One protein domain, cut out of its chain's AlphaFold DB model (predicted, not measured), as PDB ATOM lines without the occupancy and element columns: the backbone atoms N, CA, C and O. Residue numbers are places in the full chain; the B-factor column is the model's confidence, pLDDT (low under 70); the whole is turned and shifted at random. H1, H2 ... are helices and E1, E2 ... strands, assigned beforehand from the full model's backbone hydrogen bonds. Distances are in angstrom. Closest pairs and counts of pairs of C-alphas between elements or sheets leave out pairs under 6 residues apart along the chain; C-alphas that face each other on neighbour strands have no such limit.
ATOM      1  N   LEU A   2     196.643 236.480 158.056       62.00
ATOM      2  CA  LEU A   2     197.166 237.136 156.841       62.00
ATOM      3  C   LEU A   2     198.338 236.373 156.210       62.00
ATOM      4  O   LEU A   2     198.238 235.956 155.070       62.00
ATOM      5  N   HIS A   3     199.353 236.031 157.007       67.38
ATOM      6  CA  HIS A   3     200.491 235.237 156.528       67.38
ATOM      7  C   HIS A   3     200.106 233.856 155.967       67.38
ATOM      8  O   HIS A   3     200.814 233.301 155.140       67.38
ATOM      9  N   LEU A   4     198.990 233.285 156.429       64.62
ATOM     10  CA  LEU A   4     198.535 231.968 155.986       64.62
ATOM     11  C   LEU A   4     197.785 232.056 154.657       64.62
ATOM     12  O   LEU A   4     197.988 231.216 153.791       64.62
ATOM     13  N   SER A   5     196.976 233.108 154.500       67.94
ATOM     14  CA  SER A   5     196.383 233.476 153.213       67.94
ATOM     15  C   SER A   5     197.482 233.736 152.192       67.94
ATOM     16  O   SER A   5     197.488 233.098 151.162       67.94
ATOM     17  N   GLU A   6     198.479 234.563 152.519       73.94
ATOM     18  CA  GLU A   6     199.592 234.885 151.612       73.94
ATOM     19  C   GLU A   6     200.407 233.652 151.201       73.94
ATOM     20  O   GLU A   6     200.789 233.519 150.044       73.94
ATOM     21  N   GLN A   7     200.676 232.728 152.131       74.19
ATOM     22  CA  GLN A   7     201.368 231.476 151.809       74.19
ATOM     23  C   GLN A   7     200.539 230.575 150.892       74.19
ATOM     24  O   GLN A   7     201.095 229.941 149.995       74.19
ATOM     25  N   LEU A   8     199.228 230.498 151.129       75.06
ATOM     26  CA  LEU A   8     198.329 229.717 150.292       75.06
ATOM     27  C   LEU A   8     198.156 230.361 148.916       75.06
ATOM     28  O   LEU A   8     198.173 229.656 147.916       75.06
ATOM     29  N   ASP A   9     198.061 231.682 148.869       73.19
ATOM     30  CA  ASP A   9     197.927 232.464 147.647       73.19
ATOM     31  C   ASP A   9     199.187 232.321 146.806       73.19
ATOM     32  O   ASP A   9     199.099 231.958 145.643       73.19
ATOM     33  N   HIS A  10     200.370 232.402 147.416       76.06
ATOM     34  CA  HIS A  10     201.609 232.068 146.724       76.06
ATOM     35  C   HIS A  10     201.669 230.616 146.240       76.06
ATOM     36  O   HIS A  10     202.239 230.364 145.183       76.06
ATOM     37  N   ALA A  11     201.120 229.652 146.985       74.12
ATOM     38  CA  ALA A  11     201.082 228.258 146.545       74.12
ATOM     39  C   ALA A  11     200.082 228.033 145.396       74.12
ATOM     40  O   ALA A  11     200.333 227.211 144.522       74.12
ATOM     41  N   LEU A  12     198.966 228.763 145.378       74.38
ATOM     42  CA  LEU A  12     197.946 228.672 144.335       74.38
ATOM     43  C   LEU A  12     198.335 229.457 143.073       74.38
ATOM     44  O   LEU A  12     198.130 228.965 141.971       74.38
ATOM     45  N   GLU A  13     198.940 230.635 143.210       75.12
ATOM     46  CA  GLU A  13     199.398 231.464 142.087       75.12
ATOM     47  C   GLU A  13     200.626 230.874 141.389       75.12
ATOM     48  O   GLU A  13     200.775 231.001 140.177       75.12
ATOM     49  N   ARG A  14     201.515 230.208 142.137       72.94
ATOM     50  CA  ARG A  14     202.740 229.618 141.579       72.94
ATOM     51  C   ARG A  14     202.469 228.502 140.571       72.94
ATOM     52  O   ARG A  14     203.272 228.326 139.657       72.94
ATOM     53  N   ASP A  15     201.382 227.765 140.758       71.62
ATOM     54  CA  ASP A  15     201.106 226.528 140.025       71.62
ATOM     55  C   ASP A  15     200.066 226.714 138.893       71.62
ATOM     56  O   ASP A  15     199.676 225.729 138.276       71.62
ATOM     57  N   ASP A  16     199.637 227.957 138.606       78.00
ATOM     58  CA  ASP A  16     198.725 228.342 137.505       78.00
ATOM     59  C   ASP A  16     197.576 227.339 137.262       78.00
ATOM     60  O   ASP A  16     197.409 226.757 136.188       78.00
ATOM     61  N   TRP A  17     196.756 227.118 138.295       82.69
ATOM     62  CA  TRP A  17     195.655 226.145 138.258       82.69
ATOM     63  C   TRP A  17     194.555 226.473 137.234       82.69
ATOM     64  O   TRP A  17     193.661 225.652 137.011       82.69
ATOM     65  N   GLU A  18     194.584 227.655 136.615       78.88
ATOM     66  CA  GLU A  18     193.700 228.018 135.502       78.88
ATOM     67  C   GLU A  18     194.105 227.307 134.204       78.88
ATOM     68  O   GLU A  18     193.234 226.874 133.448       78.88
ATOM     69  N   HIS A  19     195.406 227.087 134.000       82.00
ATOM     70  CA  HIS A  19     195.976 226.442 132.814       82.00
ATOM     71  C   HIS A  19     196.556 225.053 133.107       82.00
ATOM     72  O   HIS A  19     197.371 224.545 132.336       82.00
ATOM     73  N   CYS A  20     196.138 224.427 134.210       86.44
ATOM     74  CA  CYS A  20     196.631 223.108 134.588       86.44
ATOM     75  C   CYS A  20     196.319 222.042 133.531       86.44
ATOM     76  O   CYS A  20     195.313 222.078 132.820       86.44
ATOM     77  N   ASP A  21     197.178 221.033 133.477       85.81
ATOM     78  CA  ASP A  21     197.056 219.919 132.552       85.81
ATOM     79  C   ASP A  21     196.118 218.815 133.088       85.81
ATOM     80  O   ASP A  21     195.814 217.848 132.389       85.81
ATOM     81  N   GLY A  22     195.674 218.885 134.342       84.69
ATOM     82  CA  GLY A  22     194.845 217.849 134.962       84.69
ATOM     83  C   GLY A  22     195.559 216.501 135.124       84.69
ATOM     84  O   GLY A  22     194.911 215.453 135.127       84.69
ATOM     85  N   THR A  23     196.888 216.489 135.223       89.25
ATOM     86  CA  THR A  23     197.708 215.284 135.406       89.25
ATOM     87  C   THR A  23     197.612 214.707 136.825       89.25
ATOM     88  O   THR A  23     197.272 215.412 137.779       89.25
ATOM     89  N   PRO A  24     197.971 213.421 137.020       87.75
ATOM     90  CA  PRO A  24     198.000 212.822 138.356       87.75
ATOM     91  C   PRO A  24     199.007 213.486 139.305       87.75
ATOM     92  O   PRO A  24     198.835 213.445 140.522       87.75
ATOM     93  N   GLU A  25     200.066 214.077 138.751       88.06
ATOM     94  CA  GLU A  25     201.105 214.768 139.510       88.06
ATOM     95  C   GLU A  25     200.604 216.120 140.034       88.06
ATOM     96  O   GLU A  25     200.754 216.402 141.221       88.06
ATOM     97  N   GLU A  26     199.901 216.894 139.206       89.75
ATOM     98  CA  GLU A  26     199.202 218.113 139.634       89.75
ATOM     99  C   GLU A  26     198.117 217.794 140.673       89.75
ATOM    100  O   GLU A  26     198.025 218.458 141.704       89.75
ATOM    101  N   ALA A  27     197.352 216.712 140.486       88.31
ATOM    102  CA  ALA A  27     196.376 216.263 141.483       88.31
ATOM    103  C   ALA A  27     197.036 215.905 142.829       88.31
ATOM    104  O   ALA A  27     196.487 216.194 143.893       88.31
ATOM    105  N   ARG A  28     198.231 215.303 142.803       90.81
ATOM    106  CA  ARG A  28     199.021 215.004 144.008       90.81
ATOM    107  C   ARG A  28     199.515 216.280 144.691       90.81
ATOM    108  O   ARG A  28     199.453 216.371 145.919       90.81
ATOM    109  N   GLN A  29     200.008 217.247 143.920       90.25
ATOM    110  CA  GLN A  29     200.455 218.545 144.431       90.25
ATOM    111  C   GLN A  29     199.292 219.297 145.084       90.25
ATOM    112  O   GLN A  29     199.389 219.665 146.256       90.25
ATOM    113  N   LEU A  30     198.147 219.379 144.403       89.88
ATOM    114  CA  LEU A  30     196.936 219.987 144.941       89.88
ATOM    115  C   LEU A  30     196.444 219.274 146.206       89.88
ATOM    116  O   LEU A  30     196.095 219.925 147.188       89.88
ATOM    117  N   ALA A  31     196.458 217.937 146.240       89.06
ATOM    118  CA  ALA A  31     196.091 217.180 147.437       89.06
ATOM    119  C   ALA A  31     196.995 217.508 148.638       89.06
ATOM    120  O   ALA A  31     196.520 217.536 149.775       89.06
ATOM    121  N   ASN A  32     198.286 217.765 148.411       90.56
ATOM    122  CA  ASN A  32     199.208 218.179 149.469       90.56
ATOM    123  C   ASN A  32     198.937 219.613 149.935       90.56
ATOM    124  O   ASN A  32     198.909 219.849 151.142       90.56
ATOM    125  N   ILE A  33     198.675 220.544 149.009       89.19
ATOM    126  CA  ILE A  33     198.270 221.921 149.339       89.19
ATOM    127  C   ILE A  33     196.993 221.895 150.188       89.19
ATOM    128  O   ILE A  33     196.962 222.473 151.275       89.19
ATOM    129  N   LEU A  34     195.982 221.134 149.760       88.00
ATOM    130  CA  LEU A  34     194.725 220.947 150.485       88.00
ATOM    131  C   LEU A  34     194.948 220.407 151.902       88.00
ATOM    132  O   LEU A  34     194.348 220.917 152.847       88.00
ATOM    133  N   LYS A  35     195.798 219.389 152.074       90.31
ATOM    134  CA  LYS A  35     196.102 218.810 153.395       90.31
ATOM    135  C   LYS A  35     196.829 219.797 154.305       90.31
ATOM    136  O   LYS A  35     196.481 219.903 155.480       90.31
ATOM    137  N   ASN A  36     197.802 220.529 153.769       89.06
ATOM    138  CA  ASN A  36     198.553 221.528 154.526       89.06
ATOM    139  C   ASN A  36     197.643 222.674 154.980       89.06
ATOM    140  O   ASN A  36     197.645 223.016 156.162       89.06
ATOM    141  N   ALA A  37     196.811 223.199 154.075       86.50
ATOM    142  CA  ALA A  37     195.830 224.233 154.388       86.50
ATOM    143  C   ALA A  37     194.859 223.778 155.488       86.50
ATOM    144  O   ALA A  37     194.598 224.513 156.439       86.50
ATOM    145  N   LEU A  38     194.370 222.535 155.399       87.06
ATOM    146  CA  LEU A  38     193.470 221.952 156.394       87.06
ATOM    147  C   LEU A  38     194.124 221.870 157.778       87.06
ATOM    148  O   LEU A  38     193.548 222.324 158.764       87.06
ATOM    149  N   SER A  39     195.343 221.330 157.852       88.69
ATOM    150  CA  SER A  39     196.080 221.187 159.113       88.69
ATOM    151  C   SER A  39     196.369 222.539 159.768       88.69
ATOM    152  O   SER A  39     196.187 222.710 160.975       88.69
ATOM    153  N   GLN A  40     196.776 223.523 158.969       84.88
ATOM    154  CA  GLN A  40     197.032 224.878 159.440       84.88
ATOM    155  C   GLN A  40     195.773 225.537 160.008       84.88
ATOM    156  O   GLN A  40     195.817 226.188 161.054       84.88
ATOM    157  N   TYR A  41     194.639 225.345 159.346       84.56
ATOM    158  CA  TYR A  41     193.373 225.869 159.819       84.56
ATOM    159  C   TYR A  41     192.907 225.226 161.117       84.56
ATOM    160  O   TYR A  41     192.493 225.931 162.035       84.56
ATOM    161  N   GLU A  42     193.015 223.904 161.228       86.94
ATOM    162  CA  GLU A  42     192.716 223.188 162.468       86.94
ATOM    163  C   GLU A  42     193.552 223.712 163.633       86.94
ATOM    164  O   GLU A  42     193.022 223.948 164.720       86.94
ATOM    165  N   HIS A  43     194.839 223.956 163.389       88.44
ATOM    166  CA  HIS A  43     195.731 224.526 164.386       88.44
ATOM    167  C   HIS A  43     195.267 225.918 164.844       88.44
ATOM    168  O   HIS A  43     195.145 226.164 166.044       88.44
ATOM    169  N   ILE A  44     194.944 226.817 163.908       86.06
ATOM    170  CA  ILE A  44     194.478 228.170 164.250       86.06
ATOM    171  C   ILE A  44     193.106 228.133 164.933       86.06
ATOM    172  O   ILE A  44     192.880 228.862 165.896       86.06
ATOM    173  N   SER A  45     192.195 227.283 164.467       85.31
ATOM    174  CA  SER A  45     190.872 227.096 165.064       85.31
ATOM    175  C   SER A  45     190.981 226.642 166.525       85.31
ATOM    176  O   SER A  45     190.366 227.247 167.408       85.31
ATOM    177  N   ALA A  46     191.836 225.654 166.804       86.62
ATOM    178  CA  ALA A  46     192.103 225.184 168.161       86.62
ATOM    179  C   ALA A  46     192.704 226.286 169.049       86.62
ATOM    180  O   ALA A  46     192.293 226.449 170.200       86.62
ATOM    181  N   GLU A  47     193.632 227.086 168.517       87.69
ATOM    182  CA  GLU A  47     194.191 228.230 169.241       87.69
ATOM    183  C   GLU A  47     193.144 229.311 169.534       87.69
ATOM    184  O   GLU A  47     193.110 229.838 170.646       87.69
ATOM    185  N   CYS A  48     192.239 229.604 168.597       84.69
ATOM    186  CA  CYS A  48     191.130 230.530 168.826       84.69
ATOM    187  C   CYS A  48     190.203 230.054 169.956       84.69
ATOM    188  O   CYS A  48     189.809 230.863 170.798       84.69
ATOM    189  N   GLU A  49     189.878 228.759 170.025       84.06
ATOM    190  CA  GLU A  49     189.087 228.219 171.141       84.06
ATOM    191  C   GLU A  49     189.842 228.285 172.467       84.06
ATOM    192  O   GLU A  49     189.288 228.698 173.487       84.06
ATOM    193  N   ARG A  50     191.137 227.960 172.460       87.25
ATOM    194  CA  ARG A  50     191.982 228.084 173.650       87.25
ATOM    195  C   ARG A  50     192.029 229.527 174.151       87.25
ATOM    196  O   ARG A  50     191.958 229.764 175.357       87.25
ATOM    197  N   LEU A  51     192.138 230.499 173.247       86.62
ATOM    198  CA  LEU A  51     192.096 231.919 173.590       86.62
ATOM    199  C   LEU A  51     190.727 232.327 174.134       86.62
ATOM    200  O   LEU A  51     190.692 233.047 175.128       86.62
ATOM    201  N   LYS A  52     189.626 231.827 173.560       82.38
ATOM    202  CA  LYS A  52     188.262 232.071 174.060       82.38
ATOM    203  C   LYS A  52     188.083 231.589 175.499       82.38
ATOM    204  O   LYS A  52     187.550 232.318 176.326       82.38
ATOM    205  N   VAL A  53     188.558 230.389 175.825       83.19
ATOM    206  CA  VAL A  53     188.510 229.882 177.208       83.19
ATOM    207  C   VAL A  53     189.367 230.754 178.127       83.19
ATOM    208  O   VAL A  53     188.957 231.107 179.230       83.19
ATOM    209  N   ARG A  54     190.555 231.164 177.670       84.94
ATOM    210  CA  ARG A  54     191.446 232.016 178.467       84.94
ATOM    211  C   ARG A  54     190.889 233.418 178.692       84.94
ATOM    212  O   ARG A  54     191.109 233.958 179.771       84.94
ATOM    213  N   SER A  55     190.180 234.018 177.742       80.75
ATOM    214  CA  SER A  55     189.657 235.380 177.913       80.75
ATOM    215  C   SER A  55     188.594 235.502 178.986       80.75
ATOM    216  O   SER A  55     188.527 236.538 179.638       80.75
ATOM    217  N   GLN A  56     187.852 234.427 179.248       76.88
ATOM    218  CA  GLN A  56     186.912 234.353 180.368       76.88
ATOM    219  C   GLN A  56     187.608 234.448 181.735       76.88
ATOM    220  O   GLN A  56     186.966 234.745 182.733       76.88
ATOM    221  N   THR A  57     188.925 234.223 181.790       77.62
ATOM    222  CA  THR A  57     189.726 234.310 183.023       77.62
ATOM    223  C   THR A  57     190.519 235.613 183.141       77.62
ATOM    224  O   THR A  57     191.193 235.839 184.147       77.62
ATOM    225  N   ILE A  58     190.484 236.470 182.114       79.06
ATOM    226  CA  ILE A  58     191.248 237.719 182.099       79.06
ATOM    227  C   ILE A  58     190.469 238.797 182.843       79.06
ATOM    228  O   ILE A  58     189.379 239.197 182.435       79.06
ATOM    229  N   VAL A  59     191.093 239.304 183.904       76.31
ATOM    230  CA  VAL A  59     190.565 240.402 184.710       76.31
ATOM    231  C   VAL A  59     190.916 241.742 184.052       76.31
ATOM    232  O   VAL A  59     192.097 242.013 183.805       76.31
ATOM    233  N   ILE A 199     188.281 238.340 170.621       84.50
ATOM    234  CA  ILE A 199     188.419 236.939 170.204       84.50
ATOM    235  C   ILE A 199     187.261 236.510 169.310       84.50
ATOM    236  O   ILE A 199     187.489 235.826 168.317       84.50
ATOM    237  N   GLU A 200     186.036 236.935 169.601       81.88
ATOM    238  CA  GLU A 200     184.885 236.672 168.732       81.88
ATOM    239  C   GLU A 200     185.084 237.288 167.349       81.88
ATOM    240  O   GLU A 200     184.921 236.600 166.340       81.88
ATOM    241  N   LYS A 201     185.591 238.524 167.286       84.44
ATOM    242  CA  LYS A 201     185.992 239.155 166.025       84.44
ATOM    243  C   LYS A 201     187.088 238.367 165.299       84.44
ATOM    244  O   LYS A 201     187.023 238.232 164.080       84.44
ATOM    245  N   MET A 202     188.077 237.824 166.013       84.44
ATOM    246  CA  MET A 202     189.105 236.966 165.407       84.44
ATOM    247  C   MET A 202     188.516 235.668 164.840       84.44
ATOM    248  O   MET A 202     188.918 235.245 163.757       84.44
ATOM    249  N   LYS A 203     187.552 235.044 165.531       82.94
ATOM    250  CA  LYS A 203     186.851 233.844 165.040       82.94
ATOM    251  C   LYS A 203     186.020 234.151 163.797       82.94
ATOM    252  O   LYS A 203     186.022 233.365 162.853       82.94
ATOM    253  N   GLU A 204     185.372 235.309 163.768       83.88
ATOM    254  CA  GLU A 204     184.623 235.781 162.605       83.88
ATOM    255  C   GLU A 204     185.537 236.031 161.396       83.88
ATOM    256  O   GLU A 204     185.257 235.574 160.290       83.88
ATOM    257  N   GLN A 205     186.686 236.675 161.609       84.19
ATOM    258  CA  GLN A 205     187.690 236.875 160.561       84.19
ATOM    259  C   GLN A 205     188.266 235.550 160.045       84.19
ATOM    260  O   GLN A 205     188.402 235.367 158.839       84.19
ATOM    261  N   LEU A 206     188.569 234.604 160.941       84.19
ATOM    262  CA  LEU A 206     189.000 233.256 160.562       84.19
ATOM    263  C   LEU A 206     187.946 232.573 159.678       84.19
ATOM    264  O   LEU A 206     188.304 231.950 158.682       84.19
ATOM    265  N   ARG A 207     186.660 232.703 160.021       82.81
ATOM    266  CA  ARG A 207     185.546 232.152 159.243       82.81
ATOM    267  C   ARG A 207     185.469 232.759 157.844       82.81
ATOM    268  O   ARG A 207     185.379 232.008 156.878       82.81
ATOM    269  N   GLY A 208     185.507 234.088 157.738       82.88
ATOM    270  CA  GLY A 208     185.466 234.790 156.452       82.88
ATOM    271  C   GLY A 208     186.606 234.360 155.530       82.88
ATOM    272  O   GLY A 208     186.360 233.886 154.423       82.88
ATOM    273  N   ASN A 209     187.840 234.410 156.037       83.56
ATOM    274  CA  ASN A 209     189.026 234.027 155.270       83.56
ATOM    275  C   ASN A 209     189.005 232.546 154.862       83.56
ATOM    276  O   ASN A 209     189.501 232.184 153.797       83.56
ATOM    277  N   TRP A 210     188.441 231.675 155.703       84.00
ATOM    278  CA  TRP A 210     188.338 230.251 155.395       84.00
ATOM    279  C   TRP A 210     187.364 229.950 154.268       84.00
ATOM    280  O   TRP A 210     187.670 229.130 153.413       84.00
ATOM    281  N   LYS A 211     186.215 230.634 154.240       84.88
ATOM    282  CA  LYS A 211     185.258 230.505 153.136       84.88
ATOM    283  C   LYS A 211     185.902 230.890 151.810       84.88
ATOM    284  O   LYS A 211     185.881 230.096 150.880       84.88
ATOM    285  N   GLU A 212     186.561 232.044 151.778       83.94
ATOM    286  CA  GLU A 212     187.281 232.515 150.593       83.94
ATOM    287  C   GLU A 212     188.376 231.529 150.152       83.94
ATOM    288  O   GLU A 212     188.504 231.207 148.973       83.94
ATOM    289  N   THR A 213     189.124 230.987 151.115       82.31
ATOM    290  CA  THR A 213     190.133 229.950 150.873       82.31
ATOM    291  C   THR A 213     189.520 228.688 150.257       82.31
ATOM    292  O   THR A 213     190.046 228.161 149.276       82.31
ATOM    293  N   ILE A 214     188.407 228.199 150.810       83.69
ATOM    294  CA  ILE A 214     187.694 227.029 150.287       83.69
ATOM    295  C   ILE A 214     187.219 227.286 148.860       83.69
ATOM    296  O   ILE A 214     187.396 226.412 148.017       83.69
ATOM    297  N   ASP A 215     186.662 228.461 148.573       84.38
ATOM    298  CA  ASP A 215     186.165 228.797 147.237       84.38
ATOM    299  C   ASP A 215     187.302 228.776 146.197       84.38
ATOM    300  O   ASP A 215     187.160 228.168 145.131       84.38
ATOM    301  N   ARG A 216     188.477 229.330 146.534       83.44
ATOM    302  CA  ARG A 216     189.682 229.265 145.679       83.44
ATOM    303  C   ARG A 216     190.159 227.824 145.463       83.44
ATOM    304  O   ARG A 216     190.442 227.423 144.334       83.44
ATOM    305  N   LEU A 217     190.208 227.023 146.529       84.81
ATOM    306  CA  LEU A 217     190.618 225.615 146.474       84.81
ATOM    307  C   LEU A 217     189.632 224.743 145.678       84.81
ATOM    308  O   LEU A 217     190.055 223.834 144.960       84.81
ATOM    309  N   LEU A 218     188.329 225.018 145.778       84.50
ATOM    310  CA  LEU A 218     187.283 224.364 144.990       84.50
ATOM    311  C   LEU A 218     187.431 224.679 143.501       84.50
ATOM    312  O   LEU A 218     187.288 223.771 142.680       84.50
ATOM    313  N   ASN A 219     187.752 225.931 143.160       85.62
ATOM    314  CA  ASN A 219     187.995 226.334 141.778       85.62
ATOM    315  C   ASN A 219     189.203 225.589 141.184       85.62
ATOM    316  O   ASN A 219     189.077 224.933 140.150       85.62
ATOM    317  N   ALA A 220     190.340 225.591 141.890       87.12
ATOM    318  CA  ALA A 220     191.546 224.876 141.465       87.12
ATOM    319  C   ALA A 220     191.291 223.372 141.268       87.12
ATOM    320  O   ALA A 220     191.656 222.792 140.246       87.12
ATOM    321  N   ALA A 221     190.602 222.729 142.215       87.94
ATOM    322  CA  ALA A 221     190.289 221.310 142.105       87.94
ATOM    323  C   ALA A 221     189.332 220.987 140.966       87.94
ATOM    324  O   ALA A 221     189.515 219.979 140.285       87.94
ATOM    325  N   GLY A 222     188.321 221.820 140.742       86.44
ATOM    326  CA  GLY A 222     187.421 221.590 139.629       86.44
ATOM    327  C   GLY A 222     188.079 221.839 138.273       86.44
ATOM    328  O   GLY A 222     187.774 221.097 137.349       86.44
ATOM    329  N   ASN A 223     189.044 222.760 138.156       88.94
ATOM    330  CA  ASN A 223     189.864 222.895 136.945       88.94
ATOM    331  C   ASN A 223     190.695 221.628 136.678       88.94
ATOM    332  O   ASN A 223     190.630 221.080 135.578       88.94
ATOM    333  N   VAL A 224     191.385 221.102 137.699       89.31
ATOM    334  CA  VAL A 224     192.151 219.844 137.591       89.31
ATOM    335  C   VAL A 224     191.247 218.678 137.178       89.31
ATOM    336  O   VAL A 224     191.610 217.890 136.303       89.31
ATOM    337  N   LEU A 225     190.058 218.565 137.781       90.12
ATOM    338  CA  LEU A 225     189.089 217.518 137.447       90.12
ATOM    339  C   LEU A 225     188.516 217.692 136.034       90.12
ATOM    340  O   LEU A 225     188.395 216.702 135.315       90.12
ATOM    341  N   ARG A 226     188.208 218.923 135.613       90.44
ATOM    342  CA  ARG A 226     187.721 219.236 134.262       90.44
ATOM    343  C   ARG A 226     188.735 218.798 133.208       90.44
ATOM    344  O   ARG A 226     188.391 218.056 132.293       90.44
ATOM    345  N   GLN A 227     189.997 219.186 133.378       90.81
ATOM    346  CA  GLN A 227     191.072 218.853 132.439       90.81
ATOM    347  C   GLN A 227     191.373 217.354 132.409       90.81
ATOM    348  O   GLN A 227     191.563 216.770 131.342       90.81
ATOM    349  N   PHE A 228     191.321 216.689 133.565       90.62
ATOM    350  CA  PHE A 228     191.400 215.231 133.638       90.62
ATOM    351  C   PHE A 228     190.288 214.544 132.826       90.62
ATOM    352  O   PHE A 228     190.560 213.596 132.083       90.62
ATOM    353  N   LEU A 229     189.042 215.019 132.935       89.69
ATOM    354  CA  LEU A 229     187.909 214.463 132.195       89.69
ATOM    355  C   LEU A 229     188.026 214.724 130.688       89.69
ATOM    356  O   LEU A 229     187.814 213.796 129.909       89.69
ATOM    357  N   HIS A 230     188.443 215.924 130.274       89.50
ATOM    358  CA  HIS A 230     188.746 216.209 128.868       89.50
ATOM    359  C   HIS A 230     189.833 215.285 128.324       89.50
ATOM    360  O   HIS A 230     189.634 214.673 127.281       89.50
ATOM    361  N   LYS A 231     190.924 215.064 129.067       86.31
ATOM    362  CA  LYS A 231     191.978 214.122 128.654       86.31
ATOM    363  C   LYS A 231     191.460 212.699 128.470       86.31
ATOM    364  O   LYS A 231     191.902 212.007 127.554       86.31
ATOM    365  N   ILE A 232     190.521 212.253 129.303       84.62
ATOM    366  CA  ILE A 232     189.855 210.959 129.112       84.62
ATOM    367  C   ILE A 232     189.052 210.950 127.808       84.62
ATOM    368  O   ILE A 232     189.209 210.018 127.017       84.62
ATOM    369  N   ILE A 233     188.238 211.979 127.569       85.38
ATOM    370  CA  ILE A 233     187.380 212.091 126.383       85.38
ATOM    371  C   ILE A 233     188.225 212.165 125.100       85.38
ATOM    372  O   ILE A 233     188.012 211.374 124.182       85.38
ATOM    373  N   ASP A 234     189.226 213.044 125.068       84.75
ATOM    374  CA  ASP A 234     190.086 213.304 123.909       84.75
ATOM    375  C   ASP A 234     190.996 212.123 123.577       84.75
ATOM    376  O   ASP A 234     191.314 211.877 122.412       84.75
ATOM    377  N   SER A 235     191.416 211.363 124.594       79.75
ATOM    378  CA  SER A 235     192.259 210.190 124.368       79.75
ATOM    379  C   SER A 235     191.546 209.107 123.558       79.75
ATOM    380  O   SER A 235     192.223 208.306 122.914       79.75
ATOM    381  N   GLY A 236     190.205 209.055 123.595       67.31
ATOM    382  CA  GLY A 236     189.362 208.063 122.912       67.31
ATOM    383  C   GLY A 236     189.559 206.609 123.370       67.31
ATOM    384  O   GLY A 236     188.674 205.779 123.190       67.31
ATOM    385  N   LEU A 237     190.703 206.299 123.986       70.12
ATOM    386  CA  LEU A 237     191.103 205.001 124.488       70.12
ATOM    387  C   LEU A 237     191.802 205.152 125.843       70.12
ATOM    388  O   LEU A 237     192.939 205.627 125.923       70.12
ATOM    389  N   VAL A 238     191.154 204.667 126.903       73.44
ATOM    390  CA  VAL A 238     191.707 204.688 128.263       73.44
ATOM    391  C   VAL A 238     192.003 203.272 128.741       73.44
ATOM    392  O   VAL A 238     191.110 202.443 128.898       73.44
ATOM    393  N   MET A 239     193.273 203.014 129.037       73.88
ATOM    394  CA  MET A 239     193.743 201.774 129.643       73.88
ATOM    395  C   MET A 239     193.845 201.967 131.156       73.88
ATOM    396  O   MET A 239     194.631 202.776 131.643       73.88
ATOM    397  N   VAL A 240     193.054 201.216 131.921       77.25
ATOM    398  CA  VAL A 240     192.935 201.398 133.374       77.25
ATOM    399  C   VAL A 240     193.374 200.133 134.094       77.25
ATOM    400  O   VAL A 240     192.844 199.055 133.844       77.25
ATOM    401  N   THR A 241     194.309 200.272 135.033       80.06
ATOM    402  CA  THR A 241     194.774 199.145 135.869       80.06
ATOM    403  C   THR A 241     193.709 198.622 136.838       80.06
ATOM    404  O   THR A 241     193.684 197.435 137.139       80.06
ATOM    405  N   ASP A 242     192.824 199.497 137.327       81.75
ATOM    406  CA  ASP A 242     191.730 199.165 138.243       81.75
ATOM    407  C   ASP A 242     190.450 199.931 137.862       81.75
ATOM    408  O   ASP A 242     190.234 201.085 138.244       81.75
ATOM    409  N   ARG A 243     189.568 199.266 137.107       80.81
ATOM    410  CA  ARG A 243     188.289 199.840 136.655       80.81
ATOM    411  C   ARG A 243     187.339 200.139 137.816       80.81
ATOM    412  O   ARG A 243     186.546 201.074 137.727       80.81
ATOM    413  N   SER A 244     187.413 199.371 138.905       84.12
ATOM    414  CA  SER A 244     186.573 199.596 140.086       84.12
ATOM    415  C   SER A 244     186.938 200.909 140.779       84.12
ATOM    416  O   SER A 244     186.060 201.637 141.239       84.12
ATOM    417  N   ALA A 245     188.231 201.248 140.821       84.12
ATOM    418  CA  ALA A 245     188.710 202.514 141.359       84.12
ATOM    419  C   ALA A 245     188.256 203.697 140.494       84.12
ATOM    420  O   ALA A 245     187.782 204.691 141.034       84.12
ATOM    421  N   LEU A 246     188.319 203.574 139.163       85.69
ATOM    422  CA  LEU A 246     187.871 204.641 138.264       85.69
ATOM    423  C   LEU A 246     186.352 204.870 138.336       85.69
ATOM    424  O   LEU A 246     185.907 206.011 138.419       85.69
ATOM    425  N   LYS A 247     185.546 203.798 138.381       86.88
ATOM    426  CA  LYS A 247     184.090 203.915 138.588       86.88
ATOM    427  C   LYS A 247     183.763 204.620 139.906       86.88
ATOM    428  O   LYS A 247     182.891 205.484 139.928       86.88
ATOM    429  N   ARG A 248     184.485 204.290 140.986       87.25
ATOM    430  CA  ARG A 248     184.353 204.976 142.281       87.25
ATOM    431  C   ARG A 248     184.725 206.451 142.186       87.25
ATOM    432  O   ARG A 248     183.983 207.275 142.704       87.25
ATOM    433  N   LEU A 249     185.812 206.793 141.495       88.44
ATOM    434  CA  LEU A 249     186.186 208.188 141.266       88.44
ATOM    435  C   LEU A 249     185.065 208.955 140.547       88.44
ATOM    436  O   LEU A 249     184.669 210.014 141.019       88.44
ATOM    437  N   PHE A 250     184.484 208.412 139.474       89.00
ATOM    438  CA  PHE A 250     183.366 209.079 138.796       89.00
ATOM    439  C   PHE A 250     182.105 209.187 139.645       89.00
ATOM    440  O   PHE A 250     181.361 210.151 139.486       89.00
ATOM    441  N   ALA A 251     181.817 208.204 140.499       86.88
ATOM    442  CA  ALA A 251     180.710 208.308 141.446       86.88
ATOM    443  C   ALA A 251     180.964 209.449 142.443       86.88
ATOM    444  O   ALA A 251     180.113 210.314 142.613       86.88
ATOM    445  N   LEU A 252     182.176 209.524 143.003       86.69
ATOM    446  CA  LEU A 252     182.579 210.585 143.926       86.69
ATOM    447  C   LEU A 252     182.554 211.978 143.283       86.69
ATOM    448  O   LEU A 252     182.148 212.934 143.945       86.69
ATOM    449  N   ILE A 253     182.971 212.112 142.020       85.88
ATOM    450  CA  ILE A 253     182.882 213.385 141.286       85.88
ATOM    451  C   ILE A 253     181.409 213.758 141.086       85.88
ATOM    452  O   ILE A 253     181.026 214.863 141.455       85.88
ATOM    453  N   ALA A 254     180.572 212.837 140.598       84.38
ATOM    454  CA  ALA A 254     179.149 213.099 140.361       84.38
ATOM    455  C   ALA A 254     178.381 213.465 141.647       84.38
ATOM    456  O   ALA A 254     177.541 214.360 141.639       84.38
ATOM    457  N   GLU A 255     178.695 212.820 142.773       83.94
ATOM    458  CA  GLU A 255     178.141 213.179 144.084       83.94
ATOM    459  C   GLU A 255     178.589 214.567 144.555       83.94
ATOM    460  O   GLU A 255     177.828 215.282 145.207       83.94
ATOM    461  N   SER A 256     179.844 214.934 144.277       79.62
ATOM    462  CA  SER A 256     180.417 216.210 144.727       79.62
ATOM    463  C   SER A 256     179.980 217.385 143.844       79.62
ATOM    464  O   SER A 256     179.859 218.499 144.346       79.62
ATOM    465  N   TYR A 257     179.684 217.122 142.567       76.69
ATOM    466  CA  TYR A 257     179.247 218.088 141.555       76.69
ATOM    467  C   TYR A 257     177.902 217.660 140.932       76.69
ATOM    468  O   TYR A 257     177.857 217.261 139.769       76.69
ATOM    469  N   PRO A 258     176.784 217.702 141.681       69.00
ATOM    470  CA  PRO A 258     175.484 217.296 141.153       69.00
ATOM    471  C   PRO A 258     174.942 218.310 140.129       69.00
ATOM    472  O   PRO A 258     174.936 219.515 140.402       69.00
ATOM    473  N   CYS A 259     174.392 217.821 139.007       59.19
ATOM    474  CA  CYS A 259     173.795 218.634 137.927       59.19
ATOM    475  C   CYS A 259     172.701 219.600 138.407       59.19
ATOM    476  O   CYS A 259     172.436 220.617 137.778       59.19
ATOM    477  N   ASN A 260     172.040 219.264 139.515       56.38
ATOM    478  CA  ASN A 260     170.827 219.932 139.985       56.38
ATOM    479  C   ASN A 260     171.118 221.261 140.704       56.38
ATOM    480  O   ASN A 260     170.194 221.913 141.179       56.38
ATOM    481  N   ARG A 261     172.394 221.638 140.856       55.12
ATOM    482  CA  ARG A 261     172.806 222.879 141.519       55.12
ATOM    483  C   ARG A 261     173.122 223.941 140.475       55.12
ATOM    484  O   ARG A 261     173.863 223.661 139.544       55.12
ATOM    485  N   HIS A 262     172.624 225.160 140.689       53.59
ATOM    486  CA  HIS A 262     172.712 226.344 139.813       53.59
ATOM    487  C   HIS A 262     174.134 226.887 139.519       53.59
ATOM    488  O   HIS A 262     174.298 228.075 139.266       53.59
ATOM    489  N   SER A 263     175.176 226.057 139.568       69.19
ATOM    490  CA  SER A 263     176.539 226.430 139.193       69.19
ATOM    491  C   SER A 263     176.852 225.884 137.802       69.19
ATOM    492  O   SER A 263     176.808 224.672 137.589       69.19
ATOM    493  N   GLU A 264     177.208 226.773 136.871       77.12
ATOM    494  CA  GLU A 264     177.634 226.421 135.505       77.12
ATOM    495  C   GLU A 264     178.777 225.395 135.514       77.12
ATOM    496  O   GLU A 264     178.778 224.445 134.737       77.12
ATOM    497  N   MET A 265     179.693 225.517 136.477       76.75
ATOM    498  CA  MET A 265     180.812 224.600 136.680       76.75
ATOM    499  C   MET A 265     180.376 223.189 137.098       76.75
ATOM    500  O   MET A 265     180.992 222.210 136.681       76.75
ATOM    501  N   ASN A 266     179.311 223.059 137.895       80.25
ATOM    502  CA  ASN A 266     178.786 221.750 138.290       80.25
ATOM    503  C   ASN A 266     178.097 221.051 137.113       80.25
ATOM    504  O   ASN A 266     178.267 219.847 136.941       80.25
ATOM    505  N   ALA A 267     177.338 221.803 136.312       82.69
ATOM    506  CA  ALA A 267     176.690 221.278 135.112       82.69
ATOM    507  C   ALA A 267     177.724 220.823 134.068       82.69
ATOM    508  O   ALA A 267     177.590 219.737 133.509       82.69
ATOM    509  N   ASP A 268     178.780 221.617 133.871       85.69
ATOM    510  CA  ASP A 268     179.908 221.298 132.991       85.69
ATOM    511  C   ASP A 268     180.638 220.019 133.435       85.69
ATOM    512  O   ASP A 268     180.692 219.040 132.690       85.69
ATOM    513  N   ILE A 269     181.106 219.959 134.689       86.19
ATOM    514  CA  ILE A 269     181.808 218.777 135.218       86.19
ATOM    515  C   ILE A 269     180.925 217.527 135.145       86.19
ATOM    516  O   ILE A 269     181.413 216.457 134.786       86.19
ATOM    517  N   ALA A 270     179.634 217.632 135.459       85.88
ATOM    518  CA  ALA A 270     178.747 216.482 135.395       85.88
ATOM    519  C   ALA A 270     178.524 215.990 133.953       85.88
ATOM    520  O   ALA A 270     178.601 214.785 133.705       85.88
ATOM    521  N   GLY A 271     178.361 216.908 132.992       86.25
ATOM    522  CA  GLY A 271     178.316 216.572 131.567       86.25
ATOM    523  C   GLY A 271     179.600 215.889 131.088       86.25
ATOM    524  O   GLY A 271     179.545 214.889 130.370       86.25
ATOM    525  N   LEU A 272     180.761 216.361 131.552       88.88
ATOM    526  CA  LEU A 272     182.057 215.744 131.261       88.88
ATOM    527  C   LEU A 272     182.210 214.358 131.891       88.88
ATOM    528  O   LEU A 272     182.798 213.474 131.271       88.88
ATOM    529  N   VAL A 273     181.673 214.124 133.093       89.38
ATOM    530  CA  VAL A 273     181.665 212.789 133.711       89.38
ATOM    531  C   VAL A 273     180.834 211.812 132.882       89.38
ATOM    532  O   VAL A 273     181.280 210.686 132.656       89.38
ATOM    533  N   ASP A 274     179.657 212.218 132.413       86.56
ATOM    534  CA  ASP A 274     178.799 211.354 131.598       86.56
ATOM    535  C   ASP A 274     179.414 211.075 130.220       86.56
ATOM    536  O   ASP A 274     179.440 209.921 129.780       86.56
ATOM    537  N   ALA A 275     180.018 212.087 129.589       85.75
ATOM    538  CA  ALA A 275     180.784 211.919 128.357       85.75
ATOM    539  C   ALA A 275     181.985 210.977 128.557       85.75
ATOM    540  O   ALA A 275     182.147 210.012 127.815       85.75
ATOM    541  N   ALA A 276     182.781 211.180 129.611       85.19
ATOM    542  CA  ALA A 276     183.920 210.326 129.937       85.19
ATOM    543  C   ALA A 276     183.498 208.873 130.219       85.19
ATOM    544  O   ALA A 276     184.181 207.937 129.796       85.19
ATOM    545  N   ARG A 277     182.361 208.658 130.896       85.50
ATOM    546  CA  ARG A 277     181.786 207.318 131.112       85.50
ATOM    547  C   ARG A 277     181.408 206.637 129.798       85.50
ATOM    548  O   ARG A 277     181.604 205.428 129.695       85.50
ATOM    549  N   ALA A 278     180.892 207.388 128.824       80.50
ATOM    550  CA  ALA A 278     180.527 206.872 127.507       80.50
ATOM    551  C   ALA A 278     181.751 206.557 126.626       80.50
ATOM    552  O   ALA A 278     181.730 205.575 125.887       80.50
ATOM    553  N   THR A 279     182.832 207.340 126.732       73.88
ATOM    554  CA  THR A 279     184.063 207.143 125.940       73.88
ATOM    555  C   THR A 279     184.864 205.911 126.368       73.88
ATOM    556  O   THR A 279     185.604 205.341 125.565       73.88
ATOM    557  N   ILE A 280     184.720 205.454 127.618       71.38
ATOM    558  CA  ILE A 280     185.427 204.265 128.118       71.38
ATOM    559  C   ILE A 280     184.857 203.006 127.459       71.38
ATOM    560  O   ILE A 280     183.931 202.361 127.953       71.38
ATOM    561  N   THR A 281     185.459 202.639 126.332       58.91
ATOM    562  CA  THR A 281     185.207 201.394 125.610       58.91
ATOM    563  C   THR A 281     186.086 200.269 126.155       58.91
ATOM    564  O   THR A 281     187.237 200.464 126.548       58.91
ATOM    565  N   GLU A 282     185.517 199.067 126.242       51.88
ATOM    566  CA  GLU A 282     186.185 197.894 126.801       51.88
ATOM    567  C   GLU A 282     187.290 197.398 125.869       51.88
ATOM    568  O   GLU A 282     187.008 196.779 124.847       51.88
ATOM    569  N   ILE A 283     188.555 197.605 126.239       51.16
ATOM    570  CA  ILE A 283     189.665 196.895 125.600       51.16
ATOM    571  C   ILE A 283     190.268 195.909 126.598       51.16
ATOM    572  O   ILE A 283     191.089 196.253 127.447       51.16
ATOM    573  N   HIS A 284     189.840 194.651 126.482       40.06
ATOM    574  CA  HIS A 284     190.520 193.520 127.104       40.06
ATOM    575  C   HIS A 284     191.799 193.205 126.315       40.06
ATOM    576  O   HIS A 284     191.743 192.821 125.151       40.06
ATOM    577  N   GLY A 285     192.956 193.335 126.967       46.03
ATOM    578  CA  GLY A 285     194.181 192.648 126.542       46.03
ATOM    579  C   GLY A 285     195.019 193.285 125.428       46.03
ATOM    580  O   GLY A 285     195.870 192.592 124.875       46.03
ATOM    581  N   ALA A 286     194.857 194.569 125.094       43.19
ATOM    582  CA  ALA A 286     195.748 195.208 124.121       43.19
ATOM    583  C   ALA A 286     197.064 195.680 124.765       43.19
ATOM    584  O   ALA A 286     197.078 196.454 125.724       43.19
ATOM    585  N   THR A 287     198.180 195.229 124.194       49.59
ATOM    586  CA  THR A 287     199.527 195.771 124.416       49.59
ATOM    587  C   THR A 287     199.565 197.296 124.251       49.59
ATOM    588  O   THR A 287     198.821 197.829 123.425       49.59
ATOM    589  N   PRO A 288     200.456 198.007 124.975       48.59
ATOM    590  CA  PRO A 288     200.542 199.467 124.975       48.59
ATOM    591  C   PRO A 288     201.011 200.003 123.612       48.59
ATOM    592  O   PRO A 288     202.187 200.275 123.381       48.59
ATOM    593  N   GLY A 289     200.074 200.156 122.680       46.56
ATOM    594  CA  GLY A 289     200.267 200.857 121.419       46.56
ATOM    595  C   GLY A 289     200.006 202.349 121.604       46.56
ATOM    596  O   GLY A 289     198.856 202.751 121.668       46.56
ATOM    597  N   ARG A 290     201.089 203.130 121.717       49.38
ATOM    598  CA  ARG A 290     201.334 204.594 121.581       49.38
ATOM    599  C   ARG A 290     200.232 205.688 121.639       49.38
ATOM    600  O   ARG A 290     200.628 206.848 121.603       49.38
ATOM    601  N   ARG A 291     198.924 205.430 121.722       56.00
ATOM    602  CA  ARG A 291     197.864 206.468 121.704       56.00
ATOM    603  C   ARG A 291     196.711 206.227 122.695       56.00
ATOM    604  O   ARG A 291     195.599 206.653 122.429       56.00
ATOM    605  N   GLY A 292     196.953 205.539 123.812       62.97
ATOM    606  CA  GLY A 292     195.957 205.390 124.882       62.97
ATOM    607  C   GLY A 292     196.413 206.052 126.182       62.97
ATOM    608  O   GLY A 292     197.589 205.944 126.537       62.97
ATOM    609  N   LEU A 293     195.499 206.712 126.899       74.56
ATOM    610  CA  LEU A 293     195.753 207.230 128.247       74.56
ATOM    611  C   LEU A 293     195.848 206.046 129.217       74.56
ATOM    612  O   LEU A 293     194.901 205.273 129.342       74.56
ATOM    613  N   PHE A 294     196.979 205.887 129.907       80.38
ATOM    614  CA  PHE A 294     197.169 204.812 130.884       80.38
ATOM    615  C   PHE A 294     197.026 205.337 132.315       80.38
ATOM    616  O   PHE A 294     197.826 206.163 132.747       80.38
ATOM    617  N   LEU A 295     196.038 204.830 133.058       82.56
ATOM    618  CA  LEU A 295     195.757 205.228 134.440       82.56
ATOM    619  C   LEU A 295     196.088 204.103 135.428       82.56
ATOM    620  O   LEU A 295     195.460 203.031 135.445       82.56
ATOM    621  N   ARG A 296     197.061 204.363 136.308       86.38
ATOM    622  CA  ARG A 296     197.373 203.476 137.433       86.38
ATOM    623  C   ARG A 296     196.395 203.697 138.586       86.38
ATOM    624  O   ARG A 296     195.859 204.785 138.775       86.38
ATOM    625  N   ARG A 297     196.214 202.679 139.431       84.31
ATOM    626  CA  ARG A 297     195.433 202.792 140.674       84.31
ATOM    627  C   ARG A 297     195.963 203.904 141.589       84.31
ATOM    628  O   ARG A 297     195.168 204.568 142.247       84.31
ATOM    629  N   SER A 298     197.281 204.121 141.607       86.44
ATOM    630  CA  SER A 298     197.926 205.233 142.320       86.44
ATOM    631  C   SER A 298     197.470 206.595 141.812       86.44
ATOM    632  O   SER A 298     197.255 207.494 142.616       86.44
ATOM    633  N   ASP A 299     197.298 206.728 140.499       87.25
ATOM    634  CA  ASP A 299     196.955 207.983 139.835       87.25
ATOM    635  C   ASP A 299     195.506 208.349 140.169       87.25
ATOM    636  O   ASP A 299     195.227 209.442 140.649       87.25
ATOM    637  N   ILE A 300     194.600 207.369 140.058       86.19
ATOM    638  CA  ILE A 300     193.189 207.491 140.462       86.19
ATOM    639  C   ILE A 300     193.075 207.873 141.947       86.19
ATOM    640  O   ILE A 300     192.238 208.697 142.320       86.19
ATOM    641  N   ALA A 301     193.929 207.306 142.805       86.31
ATOM    642  CA  ALA A 301     193.936 207.618 144.231       86.31
ATOM    643  C   ALA A 301     194.294 209.081 144.537       86.31
ATOM    644  O   ALA A 301     193.785 209.610 145.526       86.31
ATOM    645  N   GLN A 302     195.095 209.754 143.699       90.31
ATOM    646  CA  GLN A 302     195.402 211.178 143.892       90.31
ATOM    647  C   GLN A 302     194.156 212.045 143.710       90.31
ATOM    648  O   GLN A 302     193.818 212.821 144.603       90.31
ATOM    649  N   TYR A 303     193.399 211.845 142.627       88.00
ATOM    650  CA  TYR A 303     192.146 212.577 142.399       88.00
ATOM    651  C   TYR A 303     191.100 212.289 143.482       88.00
ATOM    652  O   TYR A 303     190.441 213.205 143.973       88.00
ATOM    653  N   MET A 304     190.985 211.032 143.931       87.69
ATOM    654  CA  MET A 304     190.117 210.706 145.069       87.69
ATOM    655  C   MET A 304     190.565 211.425 146.351       87.69
ATOM    656  O   MET A 304     189.719 211.892 147.112       87.69
ATOM    657  N   SER A 305     191.877 211.549 146.588       88.50
ATOM    658  CA  SER A 305     192.417 212.286 147.736       88.50
ATOM    659  C   SER A 305     192.068 213.774 147.677       88.50
ATOM    660  O   SER A 305     191.790 214.351 148.729       88.50
ATOM    661  N   VAL A 306     192.064 214.398 146.494       87.38
ATOM    662  CA  VAL A 306     191.637 215.798 146.309       87.38
ATOM    663  C   VAL A 306     190.182 215.969 146.756       87.38
ATOM    664  O   VAL A 306     189.904 216.764 147.655       87.38
ATOM    665  N   ILE A 307     189.268 215.154 146.216       86.69
ATOM    666  CA  ILE A 307     187.830 215.214 146.532       86.69
ATOM    667  C   ILE A 307     187.578 214.951 148.022       86.69
ATOM    668  O   ILE A 307     186.834 215.685 148.671       86.69
ATOM    669  N   ALA A 308     188.218 213.927 148.593       85.75
ATOM    670  CA  ALA A 308     188.060 213.589 150.005       85.75
ATOM    671  C   ALA A 308     188.539 214.717 150.931       85.75
ATOM    672  O   ALA A 308     187.873 215.039 151.917       85.75
ATOM    673  N   THR A 309     189.671 215.350 150.603       84.25
ATOM    674  CA  THR A 309     190.216 216.444 151.417       84.25
ATOM    675  C   THR A 309     189.339 217.692 151.315       84.25
ATOM    676  O   THR A 309     189.065 218.321 152.331       84.25
ATOM    677  N   LEU A 310     188.811 218.014 150.129       84.00
ATOM    678  CA  LEU A 310     187.842 219.105 149.956       84.00
ATOM    679  C   LEU A 310     186.545 218.888 150.738       84.00
ATOM    680  O   LEU A 310     186.058 219.808 151.390       84.00
ATOM    681  N   ARG A 311     186.003 217.666 150.732       84.00
ATOM    682  CA  ARG A 311     184.838 217.325 151.566       84.00
ATOM    683  C   ARG A 311     185.121 217.582 153.049       84.00
ATOM    684  O   ARG A 311     184.268 218.120 153.749       84.00
ATOM    685  N   MET A 312     186.332 217.266 153.511       83.62
ATOM    686  CA  MET A 312     186.753 217.551 154.884       83.62
ATOM    687  C   MET A 312     186.821 219.058 155.175       83.62
ATOM    688  O   MET A 312     186.352 219.491 156.227       83.62
ATOM    689  N   HIS A 313     187.353 219.861 154.247       82.81
ATOM    690  CA  HIS A 313     187.356 221.327 154.346       82.81
ATOM    691  C   HIS A 313     185.941 221.893 154.522       82.81
ATOM    692  O   HIS A 313     185.697 222.654 155.462       82.81
ATOM    693  N   MET A 314     184.999 221.471 153.672       81.81
ATOM    694  CA  MET A 314     183.599 221.911 153.737       81.81
ATOM    695  C   MET A 314     182.940 221.527 155.065       81.81
ATOM    696  O   MET A 314     182.377 222.384 155.742       81.81
ATOM    697  N   HIS A 315     183.086 220.270 155.492       82.12
ATOM    698  CA  HIS A 315     182.515 219.794 156.753       82.12
ATOM    699  C   HIS A 315     183.039 220.578 157.969       82.12
ATOM    700  O   HIS A 315     182.284 220.940 158.873       82.12
ATOM    701  N   LYS A 316     184.344 220.885 157.999       80.38
ATOM    702  CA  LYS A 316     184.926 221.690 159.085       80.38
ATOM    703  C   LYS A 316     184.467 223.145 159.045       80.38
ATOM    704  O   LYS A 316     184.255 223.719 160.112       80.38
ATOM    705  N   SER A 317     184.268 223.717 157.855       80.44
ATOM    706  CA  SER A 317     183.670 225.048 157.711       80.44
ATOM    707  C   SER A 317     182.258 225.090 158.296       80.44
ATOM    708  O   SER A 317     181.974 225.946 159.127       80.44
ATOM    709  N   GLU A 318     181.397 224.130 157.949       79.44
ATOM    710  CA  GLU A 318     180.018 224.043 158.463       79.44
ATOM    711  C   GLU A 318     179.969 223.926 159.991       79.44
ATOM    712  O   GLU A 318     179.162 224.575 160.668       79.44
ATOM    713  N   ARG A 319     180.879 223.130 160.562       78.62
ATOM    714  CA  ARG A 319     181.001 222.994 162.014       78.62
ATOM    715  C   ARG A 319     181.377 224.318 162.680       78.62
ATOM    716  O   ARG A 319     180.810 224.655 163.720       78.62
ATOM    717  N   LEU A 320     182.299 225.078 162.092       72.75
ATOM    718  CA  LEU A 320     182.705 226.382 162.624       72.75
ATOM    719  C   LEU A 320     181.639 227.456 162.424       72.75
ATOM    720  O   LEU A 320     181.434 228.283 163.309       72.75
ATOM    721  N   GLU A 321     180.894 227.406 161.323       75.19
ATOM    722  CA  GLU A 321     179.724 228.257 161.117       75.19
ATOM    723  C   GLU A 321     178.669 228.028 162.194       75.19
ATOM    724  O   GLU A 321     178.204 228.993 162.799       75.19
ATOM    725  N   SER A 322     178.368 226.766 162.502       74.62
ATOM    726  CA  SER A 322     177.423 226.395 163.561       74.62
ATOM    727  C   SER A 322     177.874 226.912 164.935       74.62
ATOM    728  O   SER A 322     177.080 227.461 165.703       74.62
ATOM    729  N   GLN A 323     179.173 226.806 165.234       68.81
ATOM    730  CA  GLN A 323     179.755 227.316 166.479       68.81
ATOM    731  C   GLN A 323     179.699 228.848 166.571       68.81
ATOM    732  O   GLN A 323     179.372 229.379 167.633       68.81
ATOM    733  N   CYS A 324     179.962 229.571 165.481       64.25
ATOM    734  CA  CYS A 324     179.853 231.032 165.457       64.25
ATOM    735  C   CYS A 324     178.395 231.515 165.508       64.25
ATOM    736  O   CYS A 324     178.098 232.457 166.239       64.25
ATOM    737  N   ALA A 325     177.477 230.860 164.790       64.12
ATOM    738  CA  ALA A 325     176.059 231.219 164.774       64.12
ATOM    739  C   ALA A 325     175.448 231.143 166.178       64.12
ATOM    740  O   ALA A 325     174.794 232.090 166.616       64.12
ATOM    741  N   SER A 326     175.752 230.073 166.924       58.25
ATOM    742  CA  SER A 326     175.304 229.942 168.314       58.25
ATOM    743  C   SER A 326     175.771 231.117 169.186       58.25
ATOM    744  O   SER A 326     174.960 231.690 169.902       58.25
ATOM    745  N   ALA A 327     177.028 231.560 169.059       56.44
ATOM    746  CA  ALA A 327     177.569 232.678 169.834       56.44
ATOM    747  C   ALA A 327     176.894 234.021 169.500       56.44
ATOM    748  O   ALA A 327     176.506 234.752 170.406       56.44
ATOM    749  N   THR A 328     176.666 234.310 168.214       58.59
ATOM    750  CA  THR A 328     176.029 235.570 167.782       58.59
ATOM    751  C   THR A 328     174.568 235.710 168.220       58.59
ATOM    752  O   THR A 328     174.082 236.824 168.409       58.59
TER     753      THR A 328
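This is residues 2 to 59 and 199 to 328 of the 619 residues of an uncharacterized protein of Echinostoma caproni (UniProt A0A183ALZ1). The domain is a rod of helices, with three long ones, H2, H3 and H6, side by side, and a tiny sheet of two parallel strands, E1 and E2, near one end. The shorter H1 lies along H2 and H3, while the hairpin of H4 and H5 covers the sheet-end half of H3 and H6. The six helices form an up-and-down bundle, each running against the one before it in the chain. The printed part has 188 residues, mostly helix, in the order H1, H2, H3, E1, H4, H5, E2, H6. It is only just loose, close to compact, with a radius of gyration of the C-alphas of 19.8 A and spans of 76 by 32 by 26 A.

E1 is residues 238 to 240 and E2 residues 293 to 295. H3, residues 199 to 235, is the longest helix at 53.2 A, from C-alpha 199 at (188.419, 236.939, 170.204). H2, residues 24 to 55, is 46.3 A long, and H6, residues 297 to 328, is 46.8 A long and ends at C-alpha 328 at (176.029, 235.570, 167.782). H1 is residues 2 to 14, 17.9 A, beginning at C-alpha 2 at (197.166, 237.136, 156.841). H4 is residues 243 to 256, 19.9 A, and H5 residues 264 to 279, 22.5 A.

E1 and E2 are parallel neighbours at 19 degrees, with N 239 and O 293 within hydrogen-bond range at 2.8 A. E1, H4, H5 and E2 form a strand-helix-strand unit, two parallel neighbour strands with helices between, and its crossover is left-handed. The C-alphas of Ser 235 in H3 and Leu 293 in E2, the closest of the two, are 6.0 A apart. H3 is the hub, touching H1, H2, H5 and H6. Its residues 222 to 233 touch H5, closest at C-alphas 233 and 276, 5.3 A, at a shallow tilt of 32 degrees. H2 touches H6 the same way at 23 degrees, a shallow tilt, closest at C-alphas 31 and 306, 4.8 A. H4 touches H6, closest at C-alphas 249 and 304, 6.0 A. H1 and H2, a helical hairpin, only just touch, with 3 pairs of C-alphas within 8 A, closest at 8 and 37, 7.3 A. Every O i to N i+4 pair is within hydrogen-bond range in H1 to H5; in H6 26 of 28 are.

The C-alphas of Val 59 and Ala 286 are the two farthest apart, 75.8 A. Residues 60 to 198 are not printed, and C-alphas 59 and 199 are 15.1 A apart across the cut. The link from H5 to E2 is long, with 13 residues. Mean pLDDT of the printed part is 79.6; residues 2 to 5, 236, 258 to 263, 281 to 292 and 323 to 328 are under 70.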